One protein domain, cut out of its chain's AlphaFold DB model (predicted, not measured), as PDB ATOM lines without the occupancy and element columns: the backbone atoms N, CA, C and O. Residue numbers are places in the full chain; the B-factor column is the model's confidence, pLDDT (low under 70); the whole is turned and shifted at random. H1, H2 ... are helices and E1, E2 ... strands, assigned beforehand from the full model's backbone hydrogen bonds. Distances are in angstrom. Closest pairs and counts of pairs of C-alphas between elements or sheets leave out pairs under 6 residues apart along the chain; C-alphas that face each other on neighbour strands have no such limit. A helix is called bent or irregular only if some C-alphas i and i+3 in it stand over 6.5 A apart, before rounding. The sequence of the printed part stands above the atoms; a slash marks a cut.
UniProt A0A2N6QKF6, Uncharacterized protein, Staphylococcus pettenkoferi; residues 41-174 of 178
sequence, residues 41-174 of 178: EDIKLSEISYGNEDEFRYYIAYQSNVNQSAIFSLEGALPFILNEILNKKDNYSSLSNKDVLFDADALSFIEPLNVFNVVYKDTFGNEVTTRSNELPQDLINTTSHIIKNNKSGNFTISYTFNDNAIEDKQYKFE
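Overview. This is residues 41 to 174 of the 178 residues of an uncharacterized protein of Staphylococcus pettenkoferi (UniProt A0A2N6QKF6). What shape does the backbone make? A long hairpin of two strands, E1 and E2, runs through the middle, with the bent helix H1 and helix H3 along one side of it and short H2 beside them, while one end of the hairpin crosses a strongly twisted sheet of four strands. The two sheets make a sandwich, two sheets here only partly face to face, with their strands at 44 degrees. What is it built of? The printed part has 134 residues, with named elements in the order E1, E2, H1, H2, H3, E3, E4, E5, E6; the class is mixed, helices and strands, and the larger sheet runs E4, E3, E5, E6, antiparallel throughout. It is compact, with a radius of gyration of the C-alphas of 14.7 A and spans of 42 by 39 by 23 A.

Arrangement. How do the first strands pair? E1, residues 43 to 50, and E2, residues 56 to 63, are an antiparallel hairpin, with N 46 and O 60 within hydrogen-bond range at 2.8 A. How do the helices stand? H1, residues 68 to 87, was assigned as one helix by its hydrogen bonds but is bent, C-alphas 76 and 79 being 6.8 A apart, into arms H1a, residues 68 to 76, and H1b, residues 79 to 87. H1a touches H3, residues 104 to 113, closest at the C-alphas of Leu 74 and Phe 109, 5.3 A apart, while H2, residues 97 to 101, only just touches H1b, with 3 pairs of C-alphas within 8 A, the closest being Leu 82 and Val 100 at 7.1 A. Every O i to N i+4 pair is within hydrogen-bond range in H1a, H1b and H2, but 3 of 6 in H3. How is the larger sheet joined? E3, residues 117 to 121, pairs with E4, residues 127 to 131, through N 118 and O 130, 2.8 A, and with E5, residues 155 to 161, through N 119 and O 158, 2.8 A. E5 and E6, residues 164 to 173, are a hairpin with N 171 and O 157 at 2.8 A, and the closest C-alphas of E1 and E6 are those of Ile 43 and Tyr 171, 5.6 A apart.

Along the chain. Where does E1 begin? C-alpha 43 is at (-47.412, -24.806, 47.401); E1 is 22.7 A long and E2 23.3 A. Where does E6 end? C-alpha 173 is at (-45.936, -16.037, 40.851); E6 is 19.3 A long and bends by 89 degrees at residue 168.

Size, cuts and confidence. How large is it? The two C-alphas farthest apart, those of Asp 90 and Asp 168, are 43.4 A apart, and the printed part has no cut. Where is confidence low? Residues 138 to 153 are under 70, within the long link from E4 to E5.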
ATOM      1  N   GLU A  41     -49.777 -28.720  52.687       93.25
ATOM      2  CA  GLU A  41     -48.695 -27.786  52.971       93.25
ATOM      3  C   GLU A  41     -48.663 -26.632  51.968       93.25
ATOM      4  O   GLU A  41     -49.484 -26.565  51.051       93.25
ATOM      5  N   ASP A  42     -47.738 -25.699  52.145       94.69
ATOM      6  CA  ASP A  42     -47.587 -24.585  51.212       94.69
ATOM      7  C   ASP A  42     -47.179 -25.090  49.826       94.69
ATOM      8  O   ASP A  42     -46.335 -25.980  49.692       94.69
ATOM      9  N   ILE A  43     -47.784 -24.518  48.786       96.12
ATOM     10  CA  ILE A  43     -47.412 -24.806  47.401       96.12
ATOM     11  C   ILE A  43     -46.119 -24.050  47.089       96.12
ATOM     12  O   ILE A  43     -46.001 -22.854  47.356       96.12
ATOM     13  N   LYS A  44     -45.156 -24.753  46.502       95.81
ATOM     14  CA  LYS A  44     -43.923 -24.213  45.931       95.81
ATOM     15  C   LYS A  44     -43.876 -24.508  44.436       95.81
ATOM     16  O   LYS A  44     -44.618 -25.355  43.942       95.81
ATOM     17  N   LEU A  45     -42.994 -23.805  43.739       93.75
ATOM     18  CA  LEU A  45     -42.790 -23.914  42.302       93.75
ATOM     19  C   LEU A  45     -41.304 -24.152  42.027       93.75
ATOM     20  O   LEU A  45     -40.467 -23.420  42.553       93.75
ATOM     21  N   SER A  46     -40.991 -25.154  41.210       93.56
ATOM     22  CA  SER A  46     -39.682 -25.301  40.571       93.56
ATOM     23  C   SER A  46     -39.790 -24.806  39.131       93.56
ATOM     24  O   SER A  46     -40.669 -25.230  38.375       93.56
ATOM     25  N   GLU A  47     -38.889 -23.894  38.771       91.81
ATOM     26  CA  GLU A  47     -38.752 -23.321  37.431       91.81
ATOM     27  C   GLU A  47     -37.516 -23.915  36.763       91.81
ATOM     28  O   GLU A  47     -36.382 -23.570  37.096       91.81
ATOM     29  N   ILE A  48     -37.728 -24.835  35.830       92.94
ATOM     30  CA  ILE A  48     -36.652 -25.652  35.277       92.94
ATOM     31  C   ILE A  48     -36.270 -25.091  33.913       92.94
ATOM     32  O   ILE A  48     -37.053 -25.133  32.962       92.94
ATOM     33  N   SER A  49     -35.075 -24.514  33.844       91.44
ATOM     34  CA  SER A  49     -34.505 -23.947  32.621       91.44
ATOM     35  C   SER A  49     -33.995 -25.039  31.686       91.44
ATOM     36  O   SER A  49     -33.389 -26.011  32.137       91.44
ATOM     37  N   TYR A  50     -34.232 -24.877  30.386       92.38
ATOM     38  CA  TYR A  50     -33.692 -25.750  29.344       92.38
ATOM     39  C   TYR A  50     -33.647 -25.019  27.995       92.38
ATOM     40  O   TYR A  50     -34.146 -23.897  27.861       92.38
ATOM     41  N   GLY A  51     -33.070 -25.668  26.986       88.88
ATOM     42  CA  GLY A  51     -32.788 -25.070  25.687       88.88
ATOM     43  C   GLY A  51     -31.474 -24.295  25.675       88.88
ATOM     44  O   GLY A  51     -30.773 -24.165  26.683       88.88
ATOM     45  N   ASN A  52     -31.129 -23.782  24.500       85.31
ATOM     46  CA  ASN A  52     -29.957 -22.939  24.322       85.31
ATOM     47  C   ASN A  52     -30.117 -21.653  25.139       85.31
ATOM     48  O   ASN A  52     -31.164 -21.011  25.094       85.31
ATOM     49  N   GLU A  53     -29.074 -21.282  25.884       84.06
ATOM     50  CA  GLU A  53     -29.064 -20.076  26.728       84.06
ATOM     51  C   GLU A  53     -30.258 -19.987  27.707       84.06
ATOM     52  O   GLU A  53     -30.702 -18.889  28.045       84.06
ATOM     53  N   ASP A  54     -30.778 -21.133  28.175       81.81
ATOM     54  CA  ASP A  54     -31.906 -21.208  29.114       81.81
ATOM     55  C   ASP A  54     -33.169 -20.477  28.614       81.81
ATOM     56  O   ASP A  54     -33.878 -19.825  29.390       81.81
ATOM     57  N   GLU A  55     -33.451 -20.548  27.311       83.19
ATOM     58  CA  GLU A  55     -34.551 -19.802  26.689       83.19
ATOM     59  C   GLU A  55     -35.952 -20.302  27.078       83.19
ATOM     60  O   GLU A  55     -36.921 -19.533  27.049       83.19
ATOM     61  N   PHE A  56     -36.072 -21.577  27.458       87.06
ATOM     62  CA  PHE A  56     -37.332 -22.181  27.865       87.06
ATOM     63  C   PHE A  56     -37.382 -22.416  29.379       87.06
ATOM     64  O   PHE A  56     -36.370 -22.515  30.078       87.06
ATOM     65  N   ARG A  57     -38.611 -22.485  29.896       87.75
ATOM     66  CA  ARG A  57     -38.920 -22.798  31.295       87.75
ATOM     67  C   ARG A  57     -39.991 -23.870  31.334       87.75
ATOM     68  O   ARG A  57     -40.973 -23.760  30.599       87.75
ATOM     69  N   TYR A  58     -39.781 -24.876  32.175       91.06
ATOM     70  CA  TYR A  58     -40.772 -25.884  32.525       91.06
ATOM     71  C   TYR A  58     -41.160 -25.719  33.995       91.06
ATOM     72  O   TYR A  58     -40.296 -25.677  34.874       91.06
ATOM     73  N   TYR A  59     -42.454 -25.598  34.258       91.69
ATOM     74  CA  TYR A  59     -43.006 -25.310  35.576       91.69
ATOM     75  C   TYR A  59     -43.571 -26.569  36.223       91.69
ATOM     76  O   TYR A  59     -44.415 -27.251  35.634       91.69
ATOM     77  N   ILE A  60     -43.154 -26.838  37.462       94.00
ATOM     78  CA  ILE A  60     -43.707 -27.910  38.298       94.00
ATOM     79  C   ILE A  60     -43.992 -27.364  39.693       94.00
ATOM     80  O   ILE A  60     -43.101 -26.848  40.365       94.00
ATOM     81  N   ALA A  61     -45.233 -27.508  40.146       95.50
ATOM     82  CA  ALA A  61     -45.622 -27.219  41.515       95.50
ATOM     83  C   ALA A  61     -45.502 -28.458  42.409       95.50
ATOM     84  O   ALA A  61     -45.798 -29.587  42.006       95.50
ATOM     85  N   TYR A  62     -45.106 -28.225  43.656       96.06
ATOM     86  CA  TYR A  62     -44.915 -29.258  44.669       96.06
ATOM     87  C   TYR A  62     -45.303 -28.739  46.059       96.06
ATOM     88  O   TYR A  62     -45.402 -27.533  46.281       96.06
ATOM     89  N   GLN A  63     -45.553 -29.644  47.006       95.19
ATOM     90  CA  GLN A  63     -45.845 -29.269  48.392       95.19
ATOM     91  C   GLN A  63     -44.547 -29.042  49.179       95.19
ATOM     92  O   GLN A  63     -43.561 -29.750  48.985       95.19
ATOM     93  N   SER A  64     -44.526 -28.088  50.107       94.25
ATOM     94  CA  SER A  64     -43.306 -27.707  50.833       94.25
ATOM     95  C   SER A  64     -42.698 -28.808  51.715       94.25
ATOM     96  O   SER A  64     -41.529 -28.687  52.086       94.25
ATOM     97  N   ASN A  65     -43.447 -29.875  52.011       93.50
ATOM     98  CA  ASN A  65     -43.004 -31.071  52.737       93.50
ATOM     99  C   ASN A  65     -42.433 -32.190  51.848       93.50
ATOM    100  O   ASN A  65     -42.074 -33.246  52.374       93.50
ATOM    101  N   VAL A  66     -42.352 -32.003  50.526       93.88
ATOM    102  CA  VAL A  66     -41.669 -32.956  49.638       93.88
ATOM    103  C   VAL A  66     -40.205 -33.100  50.064       93.88
ATOM    104  O   VAL A  66     -39.559 -32.139  50.485       93.88
ATOM    105  N   ASN A  67     -39.672 -34.322  49.963       93.75
ATOM    106  CA  ASN A  67     -38.300 -34.617  50.360       93.75
ATOM    107  C   ASN A  67     -37.307 -33.748  49.570       93.75
ATOM    108  O   ASN A  67     -37.300 -33.758  48.340       93.75
ATOM    109  N   GLN A  68     -36.425 -33.040  50.277       92.75
ATOM    110  CA  GLN A  68     -35.430 -32.162  49.665       92.75
ATOM    111  C   GLN A  68     -34.502 -32.898  48.686       92.75
ATOM    112  O   GLN A  68     -34.085 -32.305  47.694       92.75
ATOM    113  N   SER A  69     -34.200 -34.183  48.914       93.50
ATOM    114  CA  SER A  69     -33.402 -34.968  47.966       93.50
ATOM    115  C   SER A  69     -34.124 -35.185  46.635       93.50
ATOM    116  O   SER A  69     -33.469 -35.204  45.595       93.50
ATOM    117  N   ALA A  70     -35.454 -35.305  46.649       94.19
ATOM    118  CA  ALA A  70     -36.262 -35.402  45.439       94.19
ATOM    119  C   ALA A  70     -36.250 -34.075  44.670       94.19
ATOM    120  O   ALA A  70     -36.009 -34.087  43.468       94.19
ATOM    121  N   ILE A  71     -36.402 -32.942  45.368       95.00
ATOM    122  CA  ILE A  71     -36.306 -31.605  44.756       95.00
ATOM    123  C   ILE A  71     -34.924 -31.383  44.138       95.00
ATOM    124  O   ILE A  71     -34.822 -31.004  42.979       95.00
ATOM    125  N   PHE A  72     -33.855 -31.691  44.876       93.62
ATOM    126  CA  PHE A  72     -32.489 -31.559  44.372       93.62
ATOM    127  C   PHE A  72     -32.236 -32.449  43.147       93.62
ATOM    128  O   PHE A  72     -31.610 -32.016  42.184       93.62
ATOM    129  N   SER A  73     -32.733 -33.688  43.172       93.19
ATOM    130  CA  SER A  73     -32.590 -34.613  42.043       93.19
ATOM    131  C   SER A  73     -33.365 -34.122  40.821       93.19
ATOM    132  O   SER A  73     -32.828 -34.152  39.719       93.19
ATOM    133  N   LEU A  74     -34.588 -33.620  41.016       94.44
ATOM    134  CA  LEU A  74     -35.403 -33.008  39.968       94.44
ATOM    135  C   LEU A  74     -34.682 -31.806  39.345       94.44
ATOM    136  O   LEU A  74     -34.456 -31.786  38.141       94.44
ATOM    137  N   GLU A  75     -34.289 -30.822  40.153       94.75
ATOM    138  CA  GLU A  75     -33.663 -29.584  39.672       94.75
ATOM    139  C   GLU A  75     -32.273 -29.826  39.065       94.75
ATOM    140  O   GLU A  75     -31.865 -29.103  38.158       94.75
ATOM    141  N   GLY A  76     -31.559 -30.858  39.522       94.06
ATOM    142  CA  GLY A  76     -30.253 -31.238  38.991       94.06
ATOM    143  C   GLY A  76     -30.311 -32.065  37.706       94.06
ATOM    144  O   GLY A  76     -29.478 -31.860  36.827       94.06
ATOM    145  N   ALA A  77     -31.254 -33.003  37.579       95.31
ATOM    146  CA  ALA A  77     -31.305 -33.940  36.452       95.31
ATOM    147  C   ALA A  77     -32.256 -33.493  35.339       95.31
ATOM    148  O   ALA A  77     -31.937 -33.641  34.156       95.31
ATOM    149  N   LEU A  78     -33.411 -32.924  35.697       95.50
ATOM    150  CA  LEU A  78     -34.459 -32.621  34.729       95.50
ATOM    151  C   LEU A  78     -34.014 -31.635  33.634       95.50
ATOM    152  O   LEU A  78     -34.357 -31.899  32.487       95.50
ATOM    153  N   PRO A  79     -33.189 -30.592  33.881       96.25
ATOM    154  CA  PRO A  79     -32.667 -29.749  32.799       96.25
ATOM    155  C   PRO A  79     -31.968 -30.536  31.681       96.25
ATOM    156  O   PRO A  79     -32.151 -30.241  30.499       96.25
ATOM    157  N   PHE A  80     -31.183 -31.560  32.029       96.25
ATOM    158  CA  PHE A  80     -30.486 -32.392  31.046       96.25
ATOM    159  C   PHE A  80     -31.474 -33.241  30.249       96.25
ATOM    160  O   PHE A  80     -31.413 -33.255  29.023       96.25
ATOM    161  N   ILE A  81     -32.428 -33.868  30.936       97.00
ATOM    162  CA  ILE A  81     -33.460 -34.703  30.312       97.00
ATOM    163  C   ILE A  81     -34.333 -33.867  29.368       97.00
ATOM    164  O   ILE A  81     -34.565 -34.261  28.229       97.00
ATOM    165  N   LEU A  82     -34.758 -32.670  29.785       96.19
ATOM    166  CA  LEU A  82     -35.520 -31.756  28.930       96.19
ATOM    167  C   LEU A  82     -34.730 -31.382  27.670       96.19
ATOM    168  O   LEU A  82     -35.283 -31.383  26.575       96.19
ATOM    169  N   ASN A  83     -33.427 -31.122  27.789       96.25
ATOM    170  CA  ASN A  83     -32.582 -30.875  26.620       96.25
ATOM    171  C   ASN A  83     -32.463 -32.104  25.706       96.25
ATOM    172  O   ASN A  83     -32.471 -31.960  24.485       96.25
ATOM    173  N   GLU A  84     -32.396 -33.318  26.255       96.12
ATOM    174  CA  GLU A  84     -32.415 -34.540  25.444       96.12
ATOM    175  C   GLU A  84     -33.734 -34.725  24.691       96.12
ATOM    176  O   GLU A  84     -33.712 -35.086  23.512       96.12
ATOM    177  N   ILE A  85     -34.874 -34.459  25.335       95.88
ATOM    178  CA  ILE A  85     -36.195 -34.503  24.693       95.88
ATOM    179  C   ILE A  85     -36.268 -33.441  23.587       95.88
ATOM    180  O   ILE A  85     -36.666 -33.746  22.463       95.88
ATOM    181  N   LEU A  86     -35.826 -32.211  23.872       94.62
ATOM    182  CA  LEU A  86     -35.799 -31.103  22.915       94.62
ATOM    183  C   LEU A  86     -34.952 -31.432  21.678       94.62
ATOM    184  O   LEU A  86     -35.399 -31.211  20.556       94.62
ATOM    185  N   ASN A  87     -33.771 -32.025  21.869       93.69
ATOM    186  CA  ASN A  87     -32.866 -32.406  20.781       93.69
ATOM    187  C   ASN A  87     -33.409 -33.538  19.894       93.69
ATOM    188  O   ASN A  87     -32.929 -33.720  18.776       93.69
ATOM    189  N   LYS A  88     -34.392 -34.307  20.378       94.06
ATOM    190  CA  LYS A  88     -35.081 -35.355  19.610       94.06
ATOM    191  C   LYS A  88     -36.285 -34.819  18.824       94.06
ATOM    192  O   LYS A  88     -36.824 -35.563  18.006       94.06
ATOM    193  N   LYS A  89     -36.734 -33.577  19.057       88.38
ATOM    194  CA  LYS A  89     -37.859 -32.987  18.312       88.38
ATOM    195  C   LYS A  89     -37.430 -32.579  16.907       88.38
ATOM    196  O   LYS A  89     -36.381 -31.976  16.711       88.38
ATOM    197  N   ASP A  90     -38.320 -32.817  15.945       86.56
ATOM    198  CA  ASP A  90     -38.131 -32.392  14.552       86.56
ATOM    199  C   ASP A  90     -38.050 -30.864  14.412       86.56
ATOM    200  O   ASP A  90     -37.369 -30.344  13.531       86.56
ATOM    201  N   ASN A  91     -38.758 -30.141  15.287       85.56
ATOM    202  CA  ASN A  91     -38.788 -28.687  15.322       85.56
ATOM    203  C   ASN A  91     -38.341 -28.187  16.689       85.56
ATOM    204  O   ASN A  91     -38.830 -28.645  17.724       85.56
ATOM    205  N   TYR A  92     -37.464 -27.188  16.670       85.50
ATOM    206  CA  TYR A  92     -36.969 -26.541  17.871       85.50
ATOM    207  C   TYR A  92     -38.042 -25.611  18.460       85.50
ATOM    208  O   TYR A  92     -38.254 -24.495  17.980       85.50
ATOM    209  N   SER A  93     -38.768 -26.100  19.465       85.94
ATOM    210  CA  SER A  93     -39.862 -25.392  20.140       85.94
ATOM    211  C   SER A  93     -39.947 -25.801  21.610       85.94
ATOM    212  O   SER A  93     -39.412 -26.845  21.983       85.94
ATOM    213  N   SER A  94     -40.703 -25.046  22.418       87.19
ATOM    214  CA  SER A  94     -41.010 -25.433  23.800       87.19
ATOM    215  C   SER A  94     -41.549 -26.871  23.883       87.19
ATOM    216  O   SER A  94     -42.195 -27.395  22.959       87.19
ATOM    217  N   LEU A  95     -41.224 -27.530  24.993       90.31
ATOM    218  CA  LEU A  95     -41.751 -28.834  25.364       90.31
ATOM    219  C   LEU A  95     -43.129 -28.673  25.993       90.31
ATOM    220  O   LEU A  95     -43.322 -27.897  26.930       90.31
ATOM    221  N   SER A  96     -44.080 -29.450  25.489       90.75
ATOM    222  CA  SER A  96     -45.393 -29.586  26.103       90.75
ATOM    223  C   SER A  96     -45.334 -30.530  27.307       90.75
ATOM    224  O   SER A  96     -44.440 -31.371  27.408       90.75
ATOM    225  N   ASN A  97     -46.347 -30.485  28.178       90.94
ATOM    226  CA  ASN A  97     -46.486 -31.475  29.257       90.94
ATOM    227  C   ASN A  97     -46.490 -32.915  28.722       90.94
ATOM    228  O   ASN A  97     -45.990 -33.815  29.382       90.94
ATOM    229  N   LYS A  98     -47.023 -33.155  27.515       91.88
ATOM    230  CA  LYS A  98     -47.013 -34.493  26.906       91.88
ATOM    231  C   LYS A  98     -45.607 -34.940  26.524       91.88
ATOM    232  O   LYS A  98     -45.288 -36.101  26.736       91.88
ATOM    233  N   ASP A  99     -44.791 -34.027  25.993       93.06
ATOM    234  CA  ASP A  99     -43.406 -34.331  25.616       93.06
ATOM    235  C   ASP A  99     -42.603 -34.789  26.843       93.06
ATOM    236  O   ASP A  99     -41.837 -35.742  26.757       93.06
ATOM    237  N   VAL A 100     -42.821 -34.142  27.993       94.69
ATOM    238  CA  VAL A 100     -42.095 -34.428  29.240       94.69
ATOM    239  C   VAL A 100     -42.673 -35.630  29.985       94.69
ATOM    240  O   VAL A 100     -41.929 -36.502  30.412       94.69
ATOM    241  N   LEU A 101     -43.994 -35.717  30.140       93.88
ATOM    242  CA  LEU A 101     -44.623 -36.752  30.970       93.88
ATOM    243  C   LEU A 101     -44.722 -38.124  30.288       93.88
ATOM    244  O   LEU A 101     -45.046 -39.103  30.958       93.88
ATOM    245  N   PHE A 102     -44.477 -38.211  28.977       94.69
ATOM    246  CA  PHE A 102     -44.350 -39.493  28.270       94.69
ATOM    247  C   PHE A 102     -42.912 -40.020  28.234       94.69
ATOM    248  O   PHE A 102     -42.706 -41.175  27.857       94.69
ATOM    249  N   ASP A 103     -41.932 -39.211  28.631       96.62
ATOM    250  CA  ASP A 103     -40.553 -39.651  28.788       96.62
ATOM    251  C   ASP A 103     -40.371 -40.328  30.158       96.62
ATOM    252  O   ASP A 103     -40.695 -39.766  31.208       96.62
ATOM    253  N   ALA A 104     -39.896 -41.576  30.145       95.00
ATOM    254  CA  ALA A 104     -39.793 -42.395  31.352       95.00
ATOM    255  C   ALA A 104     -38.747 -41.859  32.339       95.00
ATOM    256  O   ALA A 104     -38.948 -41.955  33.553       95.00
ATOM    257  N   ASP A 105     -37.658 -41.278  31.829       95.12
ATOM    258  CA  ASP A 105     -36.605 -40.725  32.669       95.12
ATOM    259  C   ASP A 105     -37.127 -39.467  33.358       95.12
ATOM    260  O   ASP A 105     -37.067 -39.388  34.585       95.12
ATOM    261  N   ALA A 106     -37.749 -38.543  32.618       95.38
ATOM    262  CA  ALA A 106     -38.378 -37.357  33.204       95.38
ATOM    263  C   ALA A 106     -39.424 -37.728  34.265       95.38
ATOM    264  O   ALA A 106     -39.401 -37.188  35.375       95.38
ATOM    265  N   LEU A 107     -40.309 -38.682  33.958       94.19
ATOM    266  CA  LEU A 107     -41.357 -39.112  34.879       94.19
ATOM    267  C   LEU A 107     -40.781 -39.649  36.198       94.19
ATOM    268  O   LEU A 107     -41.298 -39.309  37.263       94.19
ATOM    269  N   SER A 108     -39.672 -40.393  36.152       94.69
ATOM    270  CA  SER A 108     -39.031 -40.961  37.347       94.69
ATOM    271  C   SER A 108     -38.562 -39.915  38.371       94.69
ATOM    272  O   SER A 108     -38.543 -40.190  39.573       94.69
ATOM    273  N   PHE A 109     -38.234 -38.697  37.923       94.31
ATOM    274  CA  PHE A 109     -37.868 -37.579  38.802       94.31
ATOM    275  C   PHE A 109     -39.079 -36.759  39.264       94.31
ATOM    276  O   PHE A 109     -39.007 -36.100  40.302       94.31
ATOM    277  N   ILE A 110     -40.193 -36.809  38.528       94.00
ATOM    278  CA  ILE A 110     -41.422 -36.058  38.825       94.00
ATOM    279  C   ILE A 110     -42.333 -36.823  39.795       94.00
ATOM    280  O   ILE A 110     -42.937 -36.213  40.679       94.00
ATOM    281  N   GLU A 111     -42.440 -38.147  39.673       91.62
ATOM    282  CA  GLU A 111     -43.291 -38.981  40.540       91.62
ATOM    283  C   GLU A 111     -43.050 -38.781  42.052       91.62
ATOM    284  O   GLU A 111     -44.032 -38.672  42.796       91.62
ATOM    285  N   PRO A 112     -41.798 -38.643  42.539       93.69
ATOM    286  CA  PRO A 112     -41.519 -38.409  43.958       93.69
ATOM    287  C   PRO A 112     -42.080 -37.098  44.535       93.69
ATOM    288  O   PRO A 112     -42.043 -36.907  45.752       93.69
ATOM    289  N   LEU A 113     -42.592 -36.185  43.700       92.19
ATOM    290  CA  LEU A 113     -43.140 -34.893  44.129       92.19
ATOM    291  C   LEU A 113     -44.568 -34.976  44.691       92.19
ATOM    292  O   LEU A 113     -45.093 -33.956  45.134       92.19
ATOM    293  N   ASN A 114     -45.190 -36.163  44.692       89.38
ATOM    294  CA  ASN A 114     -46.570 -36.386  45.144       89.38
ATOM    295  C   ASN A 114     -47.575 -35.463  44.439       89.38
ATOM    296  O   ASN A 114     -48.183 -34.589  45.054       89.38
ATOM    297  N   VAL A 115     -47.741 -35.667  43.132       91.69
ATOM    298  CA  VAL A 115     -48.617 -34.869  42.263       91.69
ATOM    299  C   VAL A 115     -50.027 -34.696  42.850       91.69
ATOM    300  O   VAL A 115     -50.662 -35.656  43.287       91.69
ATOM    301  N   PHE A 116     -50.541 -33.466  42.813       93.81
ATOM    302  CA  PHE A 116     -51.867 -33.108  43.328       93.81
ATOM    303  C   PHE A 116     -52.627 -32.200  42.358       93.81
ATOM    304  O   PHE A 116     -52.039 -31.566  41.486       93.81
ATOM    305  N   ASN A 117     -53.953 -32.143  42.510       93.94
ATOM    306  CA  ASN A 117     -54.797 -31.277  41.691       93.94
ATOM    307  C   ASN A 117     -54.720 -29.824  42.169       93.94
ATOM    308  O   ASN A 117     -54.752 -29.550  43.375       93.94
ATOM    309  N   VAL A 118     -54.682 -28.908  41.211       95.00
ATOM    310  CA  VAL A 118     -54.593 -27.465  41.423       95.00
ATOM    311  C   VAL A 118     -55.502 -26.719  40.458       95.00
ATOM    312  O   VAL A 118     -55.806 -27.203  39.367       95.00
ATOM    313  N   VAL A 119     -55.893 -25.512  40.850       94.50
ATOM    314  CA  VAL A 119     -56.394 -24.490  39.934       94.50
ATOM    315  C   VAL A 119     -55.228 -23.576  39.592       94.50
ATOM    316  O   VAL A 119     -54.634 -22.960  40.479       94.50
ATOM    317  N   TYR A 120     -54.890 -23.507  38.310       92.12
ATOM    318  CA  TYR A 120     -53.989 -22.504  37.765       92.12
ATOM    319  C   TYR A 120     -54.819 -21.332  37.249       92.12
ATOM    320  O   TYR A 120     -55.774 -21.550  36.504       92.12
ATOM    321  N   LYS A 121     -54.438 -20.107  37.611       89.62
ATOM    322  CA  LYS A 121     -55.058 -18.871  37.127       89.62
ATOM    323  C   LYS A 121     -54.004 -17.958  36.526       89.62
ATOM    324  O   LYS A 121     -53.045 -17.609  37.216       89.62
ATOM    325  N   ASP A 122     -54.183 -17.570  35.269       86.00
ATOM    326  CA  ASP A 122     -53.262 -16.662  34.584       86.00
ATOM    327  C   ASP A 122     -53.490 -15.183  34.962       86.00
ATOM    328  O   ASP A 122     -54.378 -14.829  35.743       86.00
ATOM    329  N   THR A 123     -52.690 -14.289  34.374       84.31
ATOM    330  CA  THR A 123     -52.792 -12.835  34.598       84.31
ATOM    331  C   THR A 123     -54.124 -12.242  34.133       84.31
ATOM    332  O   THR A 123     -54.545 -11.204  34.640       84.31
ATOM    333  N   PHE A 124     -54.780 -12.869  33.158       81.69
ATOM    334  CA  PHE A 124     -56.047 -12.415  32.587       81.69
ATOM    335  C   PHE A 124     -57.260 -12.976  33.344       81.69
ATOM    336  O   PHE A 124     -58.394 -12.610  33.041       81.69
ATOM    337  N   GLY A 125     -57.024 -13.826  34.347       81.75
ATOM    338  CA  GLY A 125     -58.056 -14.477  35.138       81.75
ATOM    339  C   GLY A 125     -58.619 -15.746  34.504       81.75
ATOM    340  O   GLY A 125     -59.635 -16.235  34.994       81.75
ATOM    341  N   ASN A 126     -57.992 -16.288  33.453       84.25
ATOM    342  CA  ASN A 126     -58.376 -17.588  32.910       84.25
ATOM    343  C   ASN A 126     -57.931 -18.684  33.875       84.25
ATOM    344  O   ASN A 126     -56.766 -18.735  34.274       84.25
ATOM    345  N   GLU A 127     -58.862 -19.567  34.221       88.31
ATOM    346  CA  GLU A 127     -58.636 -20.651  35.167       88.31
ATOM    347  C   GLU A 127     -58.671 -22.007  34.465       88.31
ATOM    348  O   GLU A 127     -59.520 -22.271  33.612       88.31
ATOM    349  N   VAL A 128     -57.750 -22.889  34.850       89.00
ATOM    350  CA  VAL A 128     -57.750 -24.293  34.443       89.00
ATOM    351  C   VAL A 128     -57.484 -25.174  35.656       89.00
ATOM    352  O   VAL A 128     -56.566 -24.928  36.438       89.00
ATOM    353  N   THR A 129     -58.290 -26.223  35.809       90.94
ATOM    354  CA  THR A 129     -58.005 -27.286  36.775       90.94
ATOM    355  C   THR A 129     -57.059 -28.284  36.128       90.94
ATOM    356  O   THR A 129     -57.366 -28.842  35.075       90.94
ATOM    357  N   THR A 130     -55.902 -28.497  36.745       92.50
ATOM    358  CA  THR A 130     -54.847 -29.379  36.237       92.50
ATOM    359  C   THR A 130     -54.116 -30.069  37.391       92.50
ATOM    360  O   THR A 130     -54.457 -29.890  38.564       92.50
ATOM    361  N   ARG A 131     -53.115 -30.886  37.075       94.94
ATOM    362  CA  ARG A 131     -52.189 -31.468  38.048       94.94
ATOM    363  C   ARG A 131     -50.967 -30.580  38.238       94.94
ATOM    364  O   ARG A 131     -50.562 -29.850  37.337       94.94
ATOM    365  N   SER A 132     -50.345 -30.669  39.407       94.38
ATOM    366  CA  SER A 132     -49.205 -29.830  39.790       94.38
ATOM    367  C   SER A 132     -47.965 -29.999  38.892       94.38
ATOM    368  O   SER A 132     -47.132 -29.100  38.842       94.38
ATOM    369  N   ASN A 133     -47.854 -31.096  38.138       94.00
ATOM    370  CA  ASN A 133     -46.818 -31.356  37.126       94.00
ATOM    371  C   ASN A 133     -47.283 -31.125  35.671       94.00
ATOM    372  O   ASN A 133     -46.503 -31.316  34.740       94.00
ATOM    373  N   GLU A 134     -48.547 -30.747  35.482       93.44
ATOM    374  CA  GLU A 134     -49.203 -30.491  34.195       93.44
ATOM    375  C   GLU A 134     -49.634 -29.018  34.098       93.44
ATOM    376  O   GLU A 134     -50.651 -28.677  33.483       93.44
ATOM    377  N   LEU A 135     -48.877 -28.124  34.736       91.12
ATOM    378  CA  LEU A 135     -49.120 -26.687  34.648       91.12
ATOM    379  C   LEU A 135     -49.027 -26.229  33.183       91.12
ATOM    380  O   LEU A 135     -48.278 -26.822  32.401       91.12
ATOM    381  N   PRO A 136     -49.778 -25.199  32.763       87.31
ATOM    382  CA  PRO A 136     -49.600 -24.620  31.437       87.31
ATOM    383  C   PRO A 136     -48.145 -24.167  31.226       87.31
ATOM    384  O   PRO A 136     -47.646 -23.322  31.964       87.31
ATOM    385  N   GLN A 137     -47.471 -24.748  30.227       80.81
ATOM    386  CA  GLN A 137     -46.073 -24.427  29.885       80.81
ATOM    387  C   GLN A 137     -45.970 -23.292  28.863       80.81
ATOM    388  O   GLN A 137     -44.963 -22.593  28.800       80.81
ATOM    389  N   ASP A 138     -47.039 -23.091  28.093       63.44
ATOM    390  CA  ASP A 138     -47.178 -22.006  27.138       63.44
ATOM    391  C   ASP A 138     -48.026 -20.914  27.797       63.44
ATOM    392  O   ASP A 138     -49.255 -21.005  27.865       63.44
ATOM    393  N   LEU A 139     -47.383 -19.871  28.320       53.00
ATOM    394  CA  LEU A 139     -48.103 -18.656  28.694       53.00
ATOM    395  C   LEU A 139     -48.623 -18.016  27.399       53.00
ATOM    396  O   LEU A 139     -47.867 -17.471  26.600       53.00
ATOM    397  N   ILE A 140     -49.927 -18.176  27.187       41.16
ATOM    398  CA  ILE A 140     -50.739 -17.765  26.040       41.16
ATOM    399  C   ILE A 140     -50.237 -16.453  25.408       41.16
ATOM    400  O   ILE A 140     -50.432 -15.366  25.946       41.16
ATOM    401  N   ASN A 141     -49.680 -16.547  24.199       33.06
ATOM    402  CA  ASN A 141     -49.654 -15.440  23.246       33.06
ATOM    403  C   ASN A 141     -50.093 -15.960  21.872       33.06
ATOM    404  O   ASN A 141     -49.286 -16.262  20.997       33.06
ATOM    405  N   THR A 142     -51.405 -16.082  21.676       33.06
ATOM    406  CA  THR A 142     -52.046 -16.545  20.432       33.06
ATOM    407  C   THR A 142     -51.882 -15.592  19.237       33.06
ATOM    408  O   THR A 142     -52.630 -15.700  18.268       33.06
ATOM    409  N   THR A 143     -50.926 -14.655  19.251       31.61
ATOM    410  CA  THR A 143     -50.827 -13.612  18.212       31.61
ATOM    411  C   THR A 143     -49.463 -13.394  17.564       31.61
ATOM    412  O   THR A 143     -49.375 -12.572  16.654       31.61
ATOM    413  N   SER A 144     -48.412 -14.147  17.889       31.55
ATOM    414  CA  SER A 144     -47.191 -14.083  17.074       31.55
ATOM    415  C   SER A 144     -46.484 -15.430  16.985       31.55
ATOM    416  O   SER A 144     -46.205 -16.085  17.979       31.55
ATOM    417  N   HIS A 145     -46.147 -15.836  15.758       31.23
ATOM    418  CA  HIS A 145     -45.274 -16.977  15.446       31.23
ATOM    419  C   HIS A 145     -43.805 -16.706  15.843       31.23
ATOM    420  O   HIS A 145     -42.870 -17.117  15.161       31.23
ATOM    421  N   ILE A 146     -43.588 -15.960  16.924       33.25
ATOM    422  CA  ILE A 146     -42.280 -15.676  17.493       33.25
ATOM    423  C   ILE A 146     -42.336 -16.224  18.911       33.25
ATOM    424  O   ILE A 146     -42.729 -15.531  19.847       33.25
ATOM    425  N   ILE A 147     -41.960 -17.494  19.047       41.53
ATOM    426  CA  ILE A 147     -41.691 -18.112  20.342       41.53
ATOM    427  C   ILE A 147     -40.419 -17.442  20.866       41.53
ATOM    428  O   ILE A 147     -39.304 -17.840  20.544       41.53
ATOM    429  N   LYS A 148     -40.590 -16.341  21.595       33.28
ATOM    430  CA  LYS A 148     -39.557 -15.757  22.444       33.28
ATOM    431  C   LYS A 148     -40.165 -15.511  23.816       33.28
ATOM    432  O   LYS A 148     -40.989 -14.615  23.979       33.28
ATOM    433  N   ASN A 149     -39.668 -16.291  24.771       40.25
ATOM    434  CA  ASN A 149     -39.877 -16.233  26.214       40.25
ATOM    435  C   ASN A 149     -41.258 -16.662  26.741       40.25
ATOM    436  O   ASN A 149     -42.225 -15.908  26.670       40.25
ATOM    437  N   ASN A 150     -41.265 -17.759  27.507       45.81
ATOM    438  CA  ASN A 150     -42.268 -18.101  28.532       45.81
ATOM    439  C   ASN A 150     -42.294 -17.083  29.710       45.81
ATOM    440  O   ASN A 150     -42.579 -17.446  30.843       45.81
ATOM    441  N   LYS A 151     -41.959 -15.798  29.488       48.56
ATOM    442  CA  LYS A 151     -41.789 -14.755  30.531       48.56
ATOM    443  C   LYS A 151     -42.973 -13.780  30.658       48.56
ATOM    444  O   LYS A 151     -42.782 -12.662  31.157       48.56
ATOM    445  N   SER A 152     -44.169 -14.103  30.171       56.44
ATOM    446  CA  SER A 152     -45.282 -13.143  30.181       56.44
ATOM    447  C   SER A 152     -46.470 -13.622  31.002       56.44
ATOM    448  O   SER A 152     -47.423 -14.171  30.463       56.44
ATOM    449  N   GLY A 153     -46.423 -13.352  32.307       67.38
ATOM    450  CA  GLY A 153     -47.615 -13.311  33.144       67.38
ATOM    451  C   GLY A 153     -47.348 -13.614  34.613       67.38
ATOM    452  O   GLY A 153     -46.610 -14.537  34.938       67.38
ATOM    453  N   ASN A 154     -47.983 -12.850  35.499       85.38
ATOM    454  CA  ASN A 154     -48.222 -13.295  36.866       85.38
ATOM    455  C   ASN A 154     -49.251 -14.431  36.828       85.38
ATOM    456  O   ASN A 154     -50.182 -14.398  36.023       85.38
ATOM    457  N   PHE A 155     -49.131 -15.412  37.705       88.75
ATOM    458  CA  PHE A 155     -50.137 -16.465  37.815       88.75
ATOM    459  C   PHE A 155     -50.259 -16.933  39.254       88.75
ATOM    460  O   PHE A 155     -49.390 -16.683  40.091       88.75
ATOM    461  N   THR A 156     -51.352 -17.621  39.554       93.50
ATOM    462  CA  THR A 156     -51.566 -18.219  40.869       93.50
ATOM    463  C   THR A 156     -51.851 -19.701  40.741       93.50
ATOM    464  O   THR A 156     -52.526 -20.128  39.805       93.50
ATOM    465  N   ILE A 157     -51.349 -20.472  41.699       94.62
ATOM    466  CA  ILE A 157     -51.611 -21.904  41.818       94.62
ATOM    467  C   ILE A 157     -52.267 -22.130  43.172       94.62
ATOM    468  O   ILE A 157     -51.660 -21.852  44.207       94.62
ATOM    469  N   SER A 158     -53.485 -22.648  43.159       95.94
ATOM    470  CA  SER A 158     -54.283 -22.877  44.362       95.94
ATOM    471  C   SER A 158     -54.684 -24.342  44.449       95.94
ATOM    472  O   SER A 158     -54.885 -24.999  43.429       95.94
ATOM    473  N   TYR A 159     -54.855 -24.868  45.660       95.62
ATOM    474  CA  TYR A 159     -55.529 -26.158  45.818       95.62
ATOM    475  C   TYR A 159     -56.962 -26.089  45.280       95.62
ATOM    476  O   TYR A 159     -57.604 -25.042  45.358       95.62
ATOM    477  N   THR A 160     -57.464 -27.214  44.767       92.19
ATOM    478  CA  THR A 160     -58.868 -27.360  44.359       92.19
ATOM    479  C   THR A 160     -59.662 -28.129  45.413       92.19
ATOM    480  O   THR A 160     -59.236 -29.195  45.864       92.19
ATOM    481  N   PHE A 161     -60.814 -27.592  45.809       90.56
ATOM    482  CA  PHE A 161     -61.794 -28.269  46.657       90.56
ATOM    483  C   PHE A 161     -63.191 -28.014  46.109       90.56
ATOM    484  O   PHE A 161     -63.589 -26.864  45.927       90.56
ATOM    485  N   ASN A 162     -63.930 -29.092  45.831       86.62
ATOM    486  CA  ASN A 162     -65.223 -29.039  45.145       86.62
ATOM    487  C   ASN A 162     -65.172 -28.168  43.876       86.62
ATOM    488  O   ASN A 162     -66.014 -27.294  43.701       86.62
ATOM    489  N   ASP A 163     -64.138 -28.359  43.050       82.88
ATOM    490  CA  ASP A 163     -63.880 -27.615  41.805       82.88
ATOM    491  C   ASP A 163     -63.663 -26.100  41.968       82.88
ATOM    492  O   ASP A 163     -63.634 -25.364  40.985       82.88
ATOM    493  N   ASN A 164     -63.465 -25.624  43.201       87.12
ATOM    494  CA  ASN A 164     -63.178 -24.226  43.502       87.12
ATOM    495  C   ASN A 164     -61.744 -24.062  44.016       87.12
ATOM    496  O   ASN A 164     -61.233 -24.894  44.774       87.12
ATOM    497  N   ALA A 165     -61.104 -22.957  43.634       90.19
ATOM    498  CA  ALA A 165     -59.793 -22.582  44.145       90.19
ATOM    499  C   ALA A 165     -59.867 -22.213  45.636       90.19
ATOM    500  O   ALA A 165     -60.734 -21.454  46.067       90.19
ATOM    501  N   ILE A 166     -58.920 -22.712  46.432       91.06
ATOM    502  CA  ILE A 166     -58.749 -22.301  47.829       91.06
ATOM    503  C   ILE A 166     -57.754 -21.139  47.880       91.06
ATOM    504  O   ILE A 166     -56.542 -21.352  47.930       91.06
ATOM    505  N   GLU A 167     -58.269 -19.912  47.883       85.50
ATOM    506  CA  GLU A 167     -57.457 -18.682  47.875       85.50
ATOM    507  C   GLU A 167     -56.578 -18.528  49.131       85.50
ATOM    508  O   GLU A 167     -55.483 -17.970  49.068       85.50
ATOM    509  N   ASP A 168     -57.016 -19.094  50.263       82.19
ATOM    510  CA  ASP A 168     -56.324 -19.005  51.559       82.19
ATOM    511  C   ASP A 168     -54.928 -19.668  51.553       82.19
ATOM    512  O   ASP A 168     -54.081 -19.343  52.386       82.19
ATOM    513  N   LYS A 169     -54.674 -20.603  50.624       80.62
ATOM    514  CA  LYS A 169     -53.383 -21.292  50.439       80.62
ATOM    515  C   LYS A 169     -53.023 -21.380  48.957       80.62
ATOM    516  O   LYS A 169     -53.035 -22.461  48.361       80.62
ATOM    517  N   GLN A 170     -52.682 -20.235  48.379       91.50
ATOM    518  CA  GLN A 170     -52.212 -20.139  47.000       91.50
ATOM    519  C   GLN A 170     -50.743 -19.728  46.909       91.50
ATOM    520  O   GLN A 170     -50.270 -18.863  47.647       91.50
ATOM    521  N   TYR A 171     -50.038 -20.301  45.940       94.44
ATOM    522  CA  TYR A 171     -48.772 -19.764  45.463       94.44
ATOM    523  C   TYR A 171     -49.056 -18.634  44.472       94.44
ATOM    524  O   TYR A 171     -49.899 -18.783  43.584       94.44
ATOM    525  N   LYS A 172     -48.360 -17.503  44.613       93.75
ATOM    526  CA  LYS A 172     -48.431 -16.379  43.674       93.75
ATOM    527  C   LYS A 172     -47.082 -16.230  42.993       93.75
ATOM    528  O   LYS A 172     -46.082 -15.975  43.660       93.75
ATOM    529  N   PHE A 173     -47.074 -16.385  41.678       89.25
ATOM    530  CA  PHE A 173     -45.936 -16.037  40.851       89.25
ATOM    531  C   PHE A 173     -46.073 -14.581  40.418       89.25
ATOM    532  O   PHE A 173     -47.020 -14.219  39.715       89.25
ATOM    533  N   GLU A 174     -45.125 -13.754  40.839       84.62
ATOM    534  CA  GLU A 174     -45.013 -12.364  40.417       84.62
ATOM    535  C   GLU A 174     -43.739 -12.217  39.598       84.62
ATOM    536  O   GLU A 174     -42.640 -12.518  40.071       84.62
TER     537      GLU A 174